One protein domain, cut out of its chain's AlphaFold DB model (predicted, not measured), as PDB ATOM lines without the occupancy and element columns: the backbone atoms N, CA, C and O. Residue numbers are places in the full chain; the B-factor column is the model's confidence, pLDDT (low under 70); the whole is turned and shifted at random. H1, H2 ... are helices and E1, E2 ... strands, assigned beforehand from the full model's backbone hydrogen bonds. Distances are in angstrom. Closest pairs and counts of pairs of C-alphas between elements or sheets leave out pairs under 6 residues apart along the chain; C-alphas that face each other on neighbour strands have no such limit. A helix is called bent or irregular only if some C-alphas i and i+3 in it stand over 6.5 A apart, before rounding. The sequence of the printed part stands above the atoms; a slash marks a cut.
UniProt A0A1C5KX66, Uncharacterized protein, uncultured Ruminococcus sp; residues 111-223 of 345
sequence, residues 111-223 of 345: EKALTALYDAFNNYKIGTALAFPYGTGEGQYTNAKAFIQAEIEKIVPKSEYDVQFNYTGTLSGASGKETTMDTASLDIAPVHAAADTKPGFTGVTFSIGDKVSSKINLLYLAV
ATOM      1  N   GLU A 111     213.230 209.394 127.337       93.00
ATOM      2  CA  GLU A 111     213.439 210.193 128.547       93.00
ATOM      3  C   GLU A 111     212.902 211.620 128.409       93.00
ATOM      4  O   GLU A 111     212.188 212.079 129.294       93.00
ATOM      5  N   LYS A 112     213.189 212.315 127.298       91.75
ATOM      6  CA  LYS A 112     212.653 213.664 127.057       91.75
ATOM      7  C   LYS A 112     211.129 213.654 126.946       91.75
ATOM      8  O   LYS A 112     210.487 214.541 127.497       91.75
ATOM      9  N   ALA A 113     210.560 212.644 126.285       92.69
ATOM     10  CA  ALA A 113     209.112 212.469 126.186       92.69
ATOM     11  C   ALA A 113     208.462 212.274 127.565       92.69
ATOM     12  O   ALA A 113     207.476 212.932 127.888       92.69
ATOM     13  N   LEU A 114     209.053 211.427 128.412       95.75
ATOM     14  CA  LEU A 114     208.581 211.187 129.778       95.75
ATOM     15  C   LEU A 114     208.734 212.415 130.689       95.75
ATOM     16  O   LEU A 114     207.874 212.630 131.542       95.75
ATOM     17  N   THR A 115     209.781 213.226 130.504       94.75
ATOM     18  CA  THR A 115     209.940 214.513 131.201       94.75
ATOM     19  C   THR A 115     208.873 215.517 130.766       94.75
ATOM     20  O   THR A 115     208.182 216.048 131.626       94.75
ATOM     21  N   ALA A 116     208.652 215.708 129.460       93.44
ATOM     22  CA  ALA A 116     207.633 216.630 128.953       93.44
ATOM     23  C   ALA A 116     206.216 216.267 129.436       93.44
ATOM     24  O   ALA A 116     205.462 217.138 129.864       93.44
ATOM     25  N   LEU A 117     205.869 214.973 129.445       95.75
ATOM     26  CA  LEU A 117     204.606 214.495 130.019       95.75
ATOM     27  C   LEU A 117     204.525 214.741 131.531       95.75
ATOM     28  O   LEU A 117     203.483 215.153 132.033       95.75
ATOM     29  N   TYR A 118     205.611 214.513 132.275       96.38
ATOM     30  CA  TYR A 118     205.635 214.835 133.699       96.38
ATOM     31  C   TYR A 118     205.407 216.336 133.939       96.38
ATOM     32  O   TYR A 118     204.528 216.688 134.722       96.38
ATOM     33  N   ASP A 119     206.137 217.208 133.244       95.06
ATOM     34  CA  ASP A 119     206.064 218.660 133.432       95.06
ATOM     35  C   ASP A 119     204.686 219.225 133.053       95.06
ATOM     36  O   ASP A 119     204.143 220.055 133.787       95.06
ATOM     37  N   ALA A 120     204.072 218.717 131.978       94.50
ATOM     38  CA  ALA A 120     202.714 219.084 131.582       94.50
ATOM     39  C   ALA A 120     201.669 218.685 132.641       94.50
ATOM     40  O   ALA A 120     200.871 219.514 133.077       94.50
ATOM     41  N   PHE A 121     201.679 217.427 133.105       96.19
ATOM     42  CA  PHE A 121     200.615 216.920 133.980       96.19
ATOM     43  C   PHE A 121     200.810 217.217 135.479       96.19
ATOM     44  O   PHE A 121     199.831 217.236 136.228       96.19
ATOM     45  N   ASN A 122     202.036 217.474 135.954       95.00
ATOM     46  CA  ASN A 122     202.340 217.690 137.381       95.00
ATOM     47  C   ASN A 122     201.735 218.990 137.963       95.00
ATOM     48  O   ASN A 122     201.684 219.178 139.185       95.00
ATOM     49  N   ASN A 123     201.256 219.894 137.106       90.06
ATOM     50  CA  ASN A 123     200.649 221.160 137.515       90.06
ATOM     51  C   ASN A 123     199.140 221.065 137.813       90.06
ATOM     52  O   ASN A 123     198.611 221.946 138.497       90.06
ATOM     53  N   TYR A 124     198.460 219.988 137.398       92.94
ATOM     54  CA  TYR A 124     197.006 219.833 137.547       92.94
ATOM     55  C   TYR A 124     196.588 219.342 138.945       92.94
ATOM     56  O   TYR A 124     196.291 218.166 139.186       92.94
ATOM     57  N   LYS A 125     196.581 220.284 139.892       88.69
ATOM     58  CA  LYS A 125     196.275 220.094 141.319       88.69
ATOM     59  C   LYS A 125     194.815 220.468 141.605       88.69
ATOM     60  O   LYS A 125     194.107 220.927 140.723       88.69
ATOM     61  N   ILE A 126     194.347 220.315 142.845       84.56
ATOM     62  CA  ILE A 126     192.927 220.537 143.195       84.56
ATOM     63  C   ILE A 126     192.389 221.935 142.814       84.56
ATOM     64  O   ILE A 126     191.252 222.044 142.362       84.56
ATOM     65  N   GLY A 127     193.209 222.988 142.948       85.56
ATOM     66  CA  GLY A 127     192.856 224.363 142.561       85.56
ATOM     67  C   GLY A 127     193.111 224.707 141.087       85.56
ATOM     68  O   GLY A 127     192.651 225.740 140.620       85.56
ATOM     69  N   THR A 128     193.822 223.848 140.357       92.50
ATOM     70  CA  THR A 128     194.233 224.026 138.953       92.50
ATOM     71  C   THR A 128     193.936 222.753 138.160       92.50
ATOM     72  O   THR A 128     194.767 222.274 137.400       92.50
ATOM     73  N   ALA A 129     192.787 222.127 138.413       96.06
ATOM     74  CA  ALA A 129     192.467 220.811 137.867       96.06
ATOM     75  C   ALA A 129     192.224 220.873 136.348       96.06
ATOM     76  O   ALA A 129     191.617 221.822 135.853       96.06
ATOM     77  N   LEU A 130     192.667 219.844 135.624       97.19
ATOM     78  CA  LEU A 130     192.579 219.764 134.166       97.19
ATOM     79  C   LEU A 130     191.114 219.725 133.712       97.19
ATOM     80  O   LEU A 130     190.381 218.804 134.077       97.19
ATOM     81  N   ALA A 131     190.687 220.704 132.913       97.38
ATOM     82  CA  ALA A 131     189.322 220.785 132.396       97.38
ATOM     83  C   ALA A 131     188.930 219.507 131.638       97.38
ATOM     84  O   ALA A 131     189.577 219.141 130.661       97.38
ATOM     85  N   PHE A 132     187.863 218.838 132.081       98.06
ATOM     86  CA  PHE A 132     187.354 217.622 131.455       98.06
ATOM     87  C   PHE A 132     186.131 217.952 130.580       98.06
ATOM     88  O   PHE A 132     185.065 218.274 131.119       98.06
ATOM     89  N   PRO A 133     186.238 217.877 129.241       97.38
ATOM     90  CA  PRO A 133     185.131 218.176 128.340       97.38
ATOM     91  C   PRO A 133     184.173 216.977 128.270       97.38
ATOM     92  O   PRO A 133     184.253 216.145 127.367       97.38
ATOM     93  N   TYR A 134     183.270 216.866 129.249       97.69
ATOM     94  CA  TYR A 134     182.296 215.775 129.277       97.69
ATOM     95  C   TYR A 134     181.336 215.823 128.081       97.69
ATOM     96  O   TYR A 134     180.756 216.865 127.776       97.69
ATOM     97  N   GLY A 135     181.124 214.667 127.451       96.44
ATOM     98  CA  GLY A 135     180.113 214.479 126.415       96.44
ATOM     99  C   GLY A 135     180.491 213.406 125.395       96.44
ATOM    100  O   GLY A 135     181.368 212.578 125.634       96.44
ATOM    101  N   THR A 136     179.801 213.417 124.256       95.50
ATOM    102  CA  THR A 136     179.959 212.439 123.160       95.50
ATOM    103  C   THR A 136     180.185 213.087 121.789       95.50
ATOM    104  O   THR A 136     180.221 212.386 120.777       95.50
ATOM    105  N   GLY A 137     180.310 214.416 121.740       95.50
ATOM    106  CA  GLY A 137     180.696 215.162 120.546       95.50
ATOM    107  C   GLY A 137     182.196 215.095 120.249       95.50
ATOM    108  O   GLY A 137     182.979 214.471 120.962       95.50
ATOM    109  N   GLU A 138     182.606 215.774 119.181       93.75
ATOM    110  CA  GLU A 138     184.018 215.917 118.822       93.75
ATOM    111  C   GLU A 138     184.800 216.630 119.939       93.75
ATOM    112  O   GLU A 138     184.341 217.628 120.494       93.75
ATOM    113  N   GLY A 139     185.961 216.081 120.311       93.62
ATOM    114  CA  GLY A 139     186.776 216.585 121.422       93.62
ATOM    115  C   GLY A 139     186.197 216.353 122.828       93.62
ATOM    116  O   GLY A 139     186.794 216.820 123.795       93.62
ATOM    117  N   GLN A 140     185.070 215.644 122.961       97.62
ATOM    118  CA  GLN A 140     184.441 215.325 124.245       97.62
ATOM    119  C   GLN A 140     184.645 213.860 124.644       97.62
ATOM    120  O   GLN A 140     184.810 212.984 123.795       97.62
ATOM    121  N   TYR A 141     184.599 213.590 125.950       98.31
ATOM    122  CA  TYR A 141     184.856 212.261 126.505       98.31
ATOM    123  C   TYR A 141     183.849 211.889 127.593       98.31
ATOM    124  O   TYR A 141     183.428 212.720 128.394       98.31
ATOM    125  N   THR A 142     183.532 210.597 127.684       98.12
ATOM    126  CA  THR A 142     182.805 210.009 128.823       98.12
ATOM    127  C   THR A 142     183.709 209.192 129.741       98.12
ATOM    128  O   THR A 142     183.241 208.729 130.768       98.12
ATOM    129  N   ASN A 143     184.987 208.990 129.400       98.31
ATOM    130  CA  ASN A 143     185.917 208.167 130.176       98.31
ATOM    131  C   ASN A 143     187.206 208.938 130.483       98.31
ATOM    132  O   ASN A 143     187.863 209.462 129.578       98.31
ATOM    133  N   ALA A 144     187.588 208.975 131.759       98.19
ATOM    134  CA  ALA A 144     188.732 209.736 132.246       98.19
ATOM    135  C   ALA A 144     190.065 209.267 131.642       98.19
ATOM    136  O   ALA A 144     190.920 210.090 131.322       98.19
ATOM    137  N   LYS A 145     190.250 207.956 131.440       97.44
ATOM    138  CA  LYS A 145     191.488 207.418 130.858       97.44
ATOM    139  C   LYS A 145     191.589 207.694 129.362       97.44
ATOM    140  O   LYS A 145     192.678 208.018 128.901       97.44
ATOM    141  N   ALA A 146     190.480 207.603 128.628       97.31
ATOM    142  CA  ALA A 146     190.452 207.939 127.203       97.31
ATOM    143  C   ALA A 146     190.815 209.416 126.963       97.31
ATOM    144  O   ALA A 146     191.623 209.713 126.088       97.31
ATOM    145  N   PHE A 147     190.291 210.322 127.798       98.31
ATOM    146  CA  PHE A 147     190.665 211.736 127.778       98.31
ATOM    147  C   PHE A 147     192.160 211.949 128.051       98.31
ATOM    148  O   PHE A 147     192.844 212.558 127.235       98.31
ATOM    149  N   ILE A 148     192.701 211.390 129.143       97.88
ATOM    150  CA  ILE A 148     194.134 211.527 129.451       97.88
ATOM    151  C   ILE A 148     195.015 210.948 128.333       97.88
ATOM    152  O   ILE A 148     196.055 211.521 128.027       97.88
ATOM    153  N   GLN A 149     194.602 209.859 127.678       96.38
ATOM    154  CA  GLN A 149     195.313 209.327 126.510       96.38
ATOM    155  C   GLN A 149     195.316 210.306 125.328       96.38
ATOM    156  O   GLN A 149     196.360 210.481 124.709       96.38
ATOM    157  N   ALA A 150     194.207 210.996 125.055       95.75
ATOM    158  CA  ALA A 150     194.168 212.031 124.024       95.75
ATOM    159  C   ALA A 150     195.038 213.254 124.377       95.75
ATOM    160  O   ALA A 150     195.727 213.780 123.507       95.75
ATOM    161  N   GLU A 151     195.070 213.677 125.643       96.12
ATOM    162  CA  GLU A 151     195.961 214.756 126.098       96.12
ATOM    163  C   GLU A 151     197.450 214.358 126.019       96.12
ATOM    164  O   GLU A 151     198.283 215.169 125.622       96.12
ATOM    165  N   ILE A 152     197.792 213.093 126.304       96.12
ATOM    166  CA  ILE A 152     199.137 212.543 126.052       96.12
ATOM    167  C   ILE A 152     199.476 212.616 124.557       96.12
ATOM    168  O   ILE A 152     200.570 213.062 124.220       96.12
ATOM    169  N   GLU A 153     198.560 212.216 123.667       93.88
ATOM    170  CA  GLU A 153     198.796 212.181 122.213       93.88
ATOM    171  C   GLU A 153     199.029 213.576 121.593       93.88
ATOM    172  O   GLU A 153     199.697 213.664 120.560       93.88
ATOM    173  N   LYS A 154     198.566 214.665 122.231       91.88
ATOM    174  CA  LYS A 154     198.900 216.053 121.837       91.88
ATOM    175  C   LYS A 154     200.357 216.429 122.122       91.88
ATOM    176  O   LYS A 154     200.932 217.221 121.384       91.88
ATOM    177  N   ILE A 155     200.932 215.894 123.200       92.19
ATOM    178  CA  ILE A 155     202.303 216.195 123.649       92.19
ATOM    179  C   ILE A 155     203.290 215.226 122.989       92.19
ATOM    180  O   ILE A 155     204.343 215.628 122.506       92.19
ATOM    181  N   VAL A 156     202.948 213.936 122.972       91.38
ATOM    182  CA  VAL A 156     203.776 212.842 122.461       91.38
ATOM    183  C   VAL A 156     202.956 212.024 121.458       91.38
ATOM    184  O   VAL A 156     202.166 211.171 121.870       91.38
ATOM    185  N   PRO A 157     203.136 212.240 120.143       87.50
ATOM    186  CA  PRO A 157     202.367 211.533 119.129       87.50
ATOM    187  C   PRO A 157     202.558 210.016 119.194       87.50
ATOM    188  O   PRO A 157     203.678 209.497 119.212       87.50
ATOM    189  N   LYS A 158     201.450 209.274 119.121       87.38
ATOM    190  CA  LYS A 158     201.442 207.801 119.118       87.38
ATOM    191  C   LYS A 158     202.182 207.163 117.937       87.38
ATOM    192  O   LYS A 158     202.551 205.993 117.989       87.38
ATOM    193  N   SER A 159     202.413 207.925 116.869       85.38
ATOM    194  CA  SER A 159     203.282 207.538 115.752       85.38
ATOM    195  C   SER A 159     204.757 207.388 116.141       85.38
ATOM    196  O   SER A 159     205.512 206.785 115.383       85.38
ATOM    197  N   GLU A 160     205.170 207.932 117.287       86.06
ATOM    198  CA  GLU A 160     206.561 207.950 117.752       86.06
ATOM    199  C   GLU A 160     206.773 207.060 118.977       86.06
ATOM    200  O   GLU A 160     207.716 206.268 119.001       86.06
ATOM    201  N   TYR A 161     205.880 207.143 119.972       90.62
ATOM    202  CA  TYR A 161     205.966 206.344 121.194       90.62
ATOM    203  C   TYR A 161     204.604 205.787 121.623       90.62
ATOM    204  O   TYR A 161     203.616 206.512 121.714       90.62
ATOM    205  N   ASP A 162     204.573 204.498 121.972       92.69
ATOM    206  CA  ASP A 162     203.440 203.875 122.665       92.69
ATOM    207  C   ASP A 162     203.540 204.180 124.168       92.69
ATOM    208  O   ASP A 162     204.199 203.469 124.932       92.69
ATOM    209  N   VAL A 163     202.958 205.311 124.574       96.19
ATOM    210  CA  VAL A 163     202.977 205.786 125.963       96.19
ATOM    211  C   VAL A 163     201.895 205.082 126.778       96.19
ATOM    212  O   VAL A 163     200.700 205.188 126.494       96.19
ATOM    213  N   GLN A 164     202.294 204.428 127.866       96.75
ATOM    214  CA  GLN A 164     201.357 203.851 128.828       96.75
ATOM    215  C   GLN A 164     201.086 204.834 129.971       96.75
ATOM    216  O   GLN A 164     202.007 205.290 130.649       96.75
ATOM    217  N   PHE A 165     199.804 205.133 130.198       97.88
ATOM    218  CA  PHE A 165     199.320 205.871 131.366       97.88
ATOM    219  C   PHE A 165     199.037 204.909 132.524       97.88
ATOM    220  O   PHE A 165     198.144 204.058 132.425       97.88
ATOM    221  N   ASN A 166     199.779 205.070 133.618       97.88
ATOM    222  CA  ASN A 166     199.702 204.245 134.818       97.88
ATOM    223  C   ASN A 166     199.311 205.096 136.035       97.88
ATOM    224  O   ASN A 166     199.651 206.274 136.122       97.88
ATOM    225  N   TYR A 167     198.620 204.487 136.997       97.75
ATOM    226  CA  TYR A 167     198.219 205.112 138.260       97.75
ATOM    227  C   TYR A 167     198.081 204.043 139.352       97.75
ATOM    228  O   TYR A 167     197.857 202.868 139.063       97.75
ATOM    229  N   THR A 168     198.207 204.451 140.615       97.56
ATOM    230  CA  THR A 168     198.095 203.555 141.786       97.56
ATOM    231  C   THR A 168     196.710 203.543 142.433       97.56
ATOM    232  O   THR A 168     196.389 202.617 143.174       97.56
ATOM    233  N   GLY A 169     195.879 204.546 142.149       97.31
ATOM    234  CA  GLY A 169     194.513 204.646 142.651       97.31
ATOM    235  C   GLY A 169     193.740 205.784 141.989       97.31
ATOM    236  O   GLY A 169     194.259 206.490 141.121       97.31
ATOM    237  N   THR A 170     192.487 205.949 142.399       97.62
ATOM    238  CA  THR A 170     191.529 206.902 141.824       97.62
ATOM    239  C   THR A 170     190.758 207.640 142.916       97.62
ATOM    240  O   THR A 170     190.616 207.157 144.039       97.62
ATOM    241  N   LEU A 171     190.263 208.830 142.580       95.94
ATOM    242  CA  LEU A 171     189.397 209.664 143.408       95.94
ATOM    243  C   LEU A 171     188.089 209.879 142.647       95.94
ATOM    244  O   LEU A 171     188.112 210.381 141.528       95.94
ATOM    245  N   SER A 172     186.954 209.511 143.239       95.88
ATOM    246  CA  SER A 172     185.659 209.503 142.544       95.88
ATOM    247  C   SER A 172     185.026 210.884 142.342       95.88
ATOM    248  O   SER A 172     184.079 210.998 141.571       95.88
ATOM    249  N   GLY A 173     185.511 211.934 143.017       91.75
ATOM    250  CA  GLY A 173     184.916 213.276 142.957       91.75
ATOM    251  C   GLY A 173     183.463 213.273 143.440       91.75
ATOM    252  O   GLY A 173     182.544 213.410 142.636       91.75
ATOM    253  N   ALA A 174     183.251 213.039 144.736       88.25
ATOM    254  CA  ALA A 174     181.914 212.908 145.315       88.25
ATOM    255  C   ALA A 174     181.256 214.262 145.633       88.25
ATOM    256  O   ALA A 174     181.939 215.212 146.018       88.25
ATOM    257  N   SER A 175     179.927 214.310 145.525       87.44
ATOM    258  CA  SER A 175     179.069 215.432 145.919       87.44
ATOM    259  C   SER A 175     177.788 214.876 146.549       87.44
ATOM    260  O   SER A 175     177.027 214.155 145.901       87.44
ATOM    261  N   GLY A 176     177.576 215.120 147.847       85.75
ATOM    262  CA  GLY A 176     176.569 214.392 148.628       85.75
ATOM    263  C   GLY A 176     176.727 212.868 148.500       85.75
ATOM    264  O   GLY A 176     177.772 212.315 148.841       85.75
ATOM    265  N   LYS A 177     175.679 212.190 148.011       86.75
ATOM    266  CA  LYS A 177     175.668 210.740 147.724       86.75
ATOM    267  C   LYS A 177     176.135 210.374 146.305       86.75
ATOM    268  O   LYS A 177     176.300 209.189 146.029       86.75
ATOM    269  N   GLU A 178     176.312 211.343 145.406       91.69
ATOM    270  CA  GLU A 178     176.707 211.098 144.013       91.69
ATOM    271  C   GLU A 178     178.235 211.074 143.851       91.69
ATOM    272  O   GLU A 178     178.975 211.735 144.583       91.69
ATOM    273  N   THR A 179     178.721 210.317 142.866       94.81
ATOM    274  CA  THR A 179     180.145 210.201 142.520       94.81
ATOM    275  C   THR A 179     180.352 210.483 141.043       94.81
ATOM    276  O   THR A 179     179.721 209.837 140.211       94.81
ATOM    277  N   THR A 180     181.264 211.399 140.724       96.94
ATOM    278  CA  THR A 180     181.511 211.846 139.345       96.94
ATOM    279  C   THR A 180     182.211 210.796 138.485       96.94
ATOM    280  O   THR A 180     181.943 210.706 137.294       96.94
ATOM    281  N   MET A 181     183.124 210.015 139.065       97.88
ATOM    282  CA  MET A 181     183.855 208.955 138.369       97.88
ATOM    283  C   MET A 181     183.597 207.601 139.024       97.88
ATOM    284  O   MET A 181     183.888 207.420 140.211       97.88
ATOM    285  N   ASP A 182     183.134 206.635 138.232       97.38
ATOM    286  CA  ASP A 182     183.148 205.229 138.625       97.38
ATOM    287  C   ASP A 182     184.598 204.723 138.628       97.38
ATOM    288  O   ASP A 182     185.320 204.803 137.634       97.38
ATOM    289  N   THR A 183     185.063 204.217 139.767       93.88
ATOM    290  CA  THR A 183     186.490 203.920 139.969       93.88
ATOM    291  C   THR A 183     186.960 202.619 139.314       93.88
ATOM    292  O   THR A 183     188.169 202.380 139.283       93.88
ATOM    293  N   ALA A 184     186.045 201.798 138.783       94.50
ATOM    294  CA  ALA A 184     186.350 200.527 138.128       94.50
ATOM    295  C   ALA A 184     186.425 200.655 136.594       94.50
ATOM    296  O   ALA A 184     187.341 200.117 135.973       94.50
ATOM    297  N   SER A 185     185.476 201.376 135.994       96.81
ATOM    298  CA  SER A 185     185.400 201.675 134.554       96.81
ATOM    299  C   SER A 185     186.176 202.934 134.157       96.81
ATOM    300  O   SER A 185     186.667 203.019 133.031       96.81
ATOM    301  N   LEU A 186     186.333 203.882 135.091       98.06
ATOM    302  CA  LEU A 186     186.799 205.256 134.860       98.06
ATOM    303  C   LEU A 186     185.831 206.104 134.024       98.06
ATOM    304  O   LEU A 186     186.221 207.158 133.512       98.06
ATOM    305  N   ASP A 187     184.583 205.655 133.883       98.19
ATOM    306  CA  ASP A 187     183.538 206.445 133.251       98.19
ATOM    307  C   ASP A 187     183.144 207.616 134.161       98.19
ATOM    308  O   ASP A 187     183.032 207.493 135.385       98.19
ATOM    309  N   ILE A 188     182.979 208.774 133.529       98.19
ATOM    310  CA  ILE A 188     182.593 210.044 134.124       98.19
ATOM    311  C   ILE A 188     181.104 210.261 133.870       98.19
ATOM    312  O   ILE A 188     180.631 210.102 132.747       98.19
ATOM    313  N   ALA A 189     180.391 210.701 134.898       96.44
ATOM    314  CA  ALA A 189     179.068 211.291 134.794       96.44
ATOM    315  C   ALA A 189     179.062 212.593 135.613       96.44
ATOM    316  O   ALA A 189     179.422 212.556 136.791       96.44
ATOM    317  N   PRO A 190     178.679 213.746 135.039       95.62
ATOM    318  CA  PRO A 190     178.403 214.944 135.816       95.62
ATOM    319  C   PRO A 190     177.354 214.668 136.887       95.62
ATOM    320  O   PRO A 190     176.396 213.927 136.664       95.62
ATOM    321  N   VAL A 191     177.545 215.297 138.039       94.56
ATOM    322  CA  VAL A 191     176.687 215.164 139.218       94.56
ATOM    323  C   VAL A 191     176.165 216.531 139.629       94.56
ATOM    324  O   VAL A 191     176.640 217.570 139.159       94.56
ATOM    325  N   HIS A 192     175.204 216.543 140.536       92.50
ATOM    326  CA  HIS A 192     174.761 217.758 141.195       92.50
ATOM    327  C   HIS A 192     175.880 218.293 142.101       92.50
ATOM    328  O   HIS A 192     176.406 217.562 142.940       92.50
ATOM    329  N   ALA A 193     176.268 219.559 141.946       91.19
ATOM    330  CA  ALA A 193     177.189 220.260 142.846       91.19
ATOM    331  C   ALA A 193     177.115 221.778 142.608       91.19
ATOM    332  O   ALA A 193     176.788 222.217 141.510       91.19
ATOM    333  N   ALA A 194     177.485 222.586 143.606       87.88
ATOM    334  CA  ALA A 194     177.592 224.047 143.449       87.88
ATOM    335  C   ALA A 194     178.921 224.530 142.816       87.88
ATOM    336  O   ALA A 194     179.169 225.732 142.745       87.88
ATOM    337  N   ALA A 195     179.804 223.614 142.416       89.56
ATOM    338  CA  ALA A 195     181.067 223.894 141.732       89.56
ATOM    339  C   ALA A 195     181.538 222.640 140.980       89.56
ATOM    340  O   ALA A 195     181.044 221.544 141.244       89.56
ATOM    341  N   ASP A 196     182.523 222.791 140.089       93.56
ATOM    342  CA  ASP A 196     183.191 221.667 139.425       93.56
ATOM    343  C   ASP A 196     183.606 220.576 140.416       93.56
ATOM    344  O   ASP A 196     184.396 220.818 141.339       93.56
ATOM    345  N   THR A 197     183.175 219.344 140.164       94.19
ATOM    346  CA  THR A 197     183.671 218.201 140.918       94.19
ATOM    347  C   THR A 197     185.069 217.819 140.454       94.19
ATOM    348  O   THR A 197     185.452 218.008 139.294       94.19
ATOM    349  N   LYS A 198     185.864 217.302 141.399       95.56
ATOM    350  CA  LYS A 198     187.291 217.021 141.206       95.56
ATOM    351  C   LYS A 198     187.616 215.523 141.351       95.56
ATOM    352  O   LYS A 198     188.258 215.136 142.333       95.56
ATOM    353  N   PRO A 199     187.153 214.648 140.432       97.44
ATOM    354  CA  PRO A 199     187.680 213.291 140.335       97.44
ATOM    355  C   PRO A 199     189.147 213.320 139.875       97.44
ATOM    356  O   PRO A 199     189.657 214.348 139.427       97.44
ATOM    357  N   GLY A 200     189.857 212.199 139.986       96.88
ATOM    358  CA  GLY A 200     191.264 212.166 139.594       96.88
ATOM    359  C   GLY A 200     191.983 210.849 139.837       96.88
ATOM    360  O   GLY A 200     191.385 209.840 140.212       96.88
ATOM    361  N   PHE A 201     193.297 210.886 139.642       98.00
ATOM    362  CA  PHE A 201     194.203 209.746 139.747       98.00
ATOM    363  C   PHE A 201     195.280 210.001 140.803       98.00
ATOM    364  O   PHE A 201     195.746 211.129 140.975       98.00
ATOM    365  N   THR A 202     195.702 208.944 141.498       97.06
ATOM    366  CA  THR A 202     196.744 209.010 142.530       97.06
ATOM    367  C   THR A 202     197.973 208.205 142.118       97.06
ATOM    368  O   THR A 202     197.874 207.075 141.632       97.06
ATOM    369  N   GLY A 203     199.155 208.786 142.318       97.12
ATOM    370  CA  GLY A 203     200.429 208.167 141.956       97.12
ATOM    371  C   GLY A 203     200.542 207.832 140.471       97.12
ATOM    372  O   GLY A 203     200.797 206.683 140.123       97.12
ATOM    373  N   VAL A 204     200.320 208.836 139.627       98.31
ATOM    374  CA  VAL A 204     200.418 208.748 138.169       98.31
ATOM    375  C   VAL A 204     201.877 208.629 137.727       98.31
ATOM    376  O   VAL A 204     202.746 209.348 138.226       98.31
ATOM    377  N   THR A 205     202.127 207.757 136.752       98.31
ATOM    378  CA  THR A 205     203.372 207.699 135.974       98.31
ATOM    379  C   THR A 205     203.076 207.410 134.505       98.31
ATOM    380  O   THR A 205     202.108 206.731 134.158       98.31
ATOM    381  N   PHE A 206     203.955 207.888 133.633       98.25
ATOM    382  CA  PHE A 206     203.986 207.529 132.219       98.25
ATOM    383  C   PHE A 206     205.123 206.533 131.987       98.25
ATOM    384  O   PHE A 206     206.146 206.603 132.674       98.25
ATOM    385  N   SER A 207     204.979 205.610 131.038       97.62
ATOM    386  CA  SER A 207     206.076 204.715 130.649       97.62
ATOM    387  C   SER A 207     206.158 204.487 129.145       97.62
ATOM    388  O   SER A 207     205.139 204.421 128.460       97.62
ATOM    389  N   ILE A 208     207.389 204.353 128.648       96.38
ATOM    390  CA  ILE A 208     207.728 204.036 127.257       96.38
ATOM    391  C   ILE A 208     208.751 202.899 127.308       96.38
ATOM    392  O   ILE A 208     209.892 203.101 127.728       96.38
ATOM    393  N   GLY A 209     208.337 201.695 126.912       93.25
ATOM    394  CA  GLY A 209     209.160 200.492 127.063       93.25
ATOM    395  C   GLY A 209     209.475 200.193 128.533       93.25
ATOM    396  O   GLY A 209     208.569 199.997 129.336       93.25
ATOM    397  N   ASP A 210     210.762 200.152 128.873       94.00
ATOM    398  CA  ASP A 210     211.287 199.920 130.224       94.00
ATOM    399  C   ASP A 210     211.468 201.204 131.057       94.00
ATOM    400  O   ASP A 210     211.757 201.129 132.253       94.00
ATOM    401  N   LYS A 211     211.289 202.387 130.453       96.12
ATOM    402  CA  LYS A 211     211.505 203.683 131.111       96.12
ATOM    403  C   LYS A 211     210.204 204.237 131.677       96.12
ATOM    404  O   LYS A 211     209.152 204.140 131.047       96.12
ATOM    405  N   VAL A 212     210.292 204.854 132.854       97.19
ATOM    406  CA  VAL A 212     209.154 205.389 133.617       97.19
ATOM    407  C   VAL A 212     209.449 206.834 134.023       97.19
ATOM    408  O   VAL A 212     210.582 207.155 134.380       97.19
ATOM    409  N   SER A 213     208.443 207.706 133.957       97.44
ATOM    410  CA  SER A 213     208.539 209.099 134.405       97.44
ATOM    411  C   SER A 213     208.707 209.215 135.924       97.44
ATOM    412  O   SER A 213     208.422 208.286 136.686       97.44
ATOM    413  N   SER A 214     209.048 210.418 136.389       97.69
ATOM    414  CA  SER A 214     208.797 210.813 137.779       97.69
ATOM    415  C   SER A 214     207.313 210.643 138.141       97.69
ATOM    416  O   SER A 214     206.429 210.730 137.281       97.69
ATOM    417  N   LYS A 215     207.036 210.384 139.424       97.69
ATOM    418  CA  LYS A 215     205.682 210.157 139.946       97.69
ATOM    419  C   LYS A 215     204.961 211.478 140.207       97.69
ATOM    420  O   LYS A 215     205.405 212.265 141.039       97.69
ATOM    421  N   ILE A 216     203.796 211.658 139.593       97.62
ATOM    422  CA  ILE A 216     202.845 212.718 139.941       97.62
ATOM    423  C   ILE A 216     201.948 212.184 141.062       97.62
ATOM    424  O   ILE A 216     201.291 211.153 140.918       97.62
ATOM    425  N   ASN A 217     201.926 212.850 142.217       95.88
ATOM    426  CA  ASN A 217     201.191 212.333 143.378       95.88
ATOM    427  C   ASN A 217     199.669 212.369 143.186       95.88
ATOM    428  O   ASN A 217     198.996 211.410 143.568       95.88
ATOM    429  N   LEU A 218     199.149 213.444 142.593       95.50
ATOM    430  CA  LEU A 218     197.730 213.671 142.333       95.50
ATOM    431  C   LEU A 218     197.573 214.365 140.979       95.50
ATOM    432  O   LEU A 218     198.253 215.357 140.731       95.50
ATOM    433  N   LEU A 219     196.665 213.855 140.152       97.56
ATOM    434  CA  LEU A 219     196.213 214.472 138.907       97.56
ATOM    435  C   LEU A 219     194.695 214.629 138.998       97.56
ATOM    436  O   LEU A 219     193.979 213.625 139.028       97.56
ATOM    437  N   TYR A 220     194.215 215.869 139.076       97.75
ATOM    438  CA  TYR A 220     192.787 216.173 139.168       97.75
ATOM    439  C   TYR A 220     192.200 216.580 137.822       97.75
ATOM    440  O   TYR A 220     192.811 217.332 137.066       97.75
ATOM    441  N   LEU A 221     190.971 216.131 137.590       98.00
ATOM    442  CA  LEU A 221     190.102 216.578 136.512       98.00
ATOM    443  C   LEU A 221     189.091 217.589 137.065       98.00
ATOM    444  O   LEU A 221     188.682 217.491 138.218       98.00
ATOM    445  N   ALA A 222     188.682 218.555 136.254       97.31
ATOM    446  CA  ALA A 222     187.602 219.488 136.548       97.31
ATOM    447  C   ALA A 222     186.392 219.121 135.688       97.31
ATOM    448  O   ALA A 222     186.375 219.401 134.489       97.31
ATOM    449  N   VAL A 223     185.399 218.469 136.293       97.25
ATOM    450  CA  VAL A 223     184.143 218.110 135.626       97.25
ATOM    451  C   VAL A 223     183.086 219.127 136.037       97.25
ATOM    452  O   VAL A 223     182.818 219.291 137.228       97.25
TER     453      VAL A 223
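AT A GLANCE: This is residues 111 to 223 of the 345 residues of an uncharacterized protein of uncultured Ruminococcus sp (UniProt A0A1C5KX66). There is little regular structure: a strongly twisted sheet round bent E3 has H1 over it, H2 beside it, and long loops. The printed part has 113 residues, 45 of them in H1 H2 E1 E2 E3 E4, helices and strands mixed. It is compact, radius of gyration of the C-alphas 14.0 A, and spans 42 by 29 by 24 A.

HOW THE PARTS SIT: E3, residues 200 to 208, has antiparallel neighbours E1, 164 to 166, and E2, 169 to 171, on one side, E4, 216 to 222, on the other. N 164 and O 207, 2.9 A, N 171 and O 200, 2.8 A, and N 204 and O 216, 2.8 A, are within hydrogen-bond range. E2 E3 E4, two antiparallel hairpins in a row, form a meander. H1, residues 111 to 121, lies over E3, its height over the sheet 8.6 A. H2, 144 to 155, stands at the sheet's level. Every O i to N i+4 pair is within range in H1, 7 of 8 in H2.

IN THESE COORDINATES: C-alpha 111 is at (213.439, 210.193, 128.547), C-alpha 222 at (187.602, 219.488, 136.548); E3 is 22.1 A long.

THE WHOLE: Links H1 to H2 and E2 to E3 are long; the printed part has no cut, and no printed residue is under pLDDT 70.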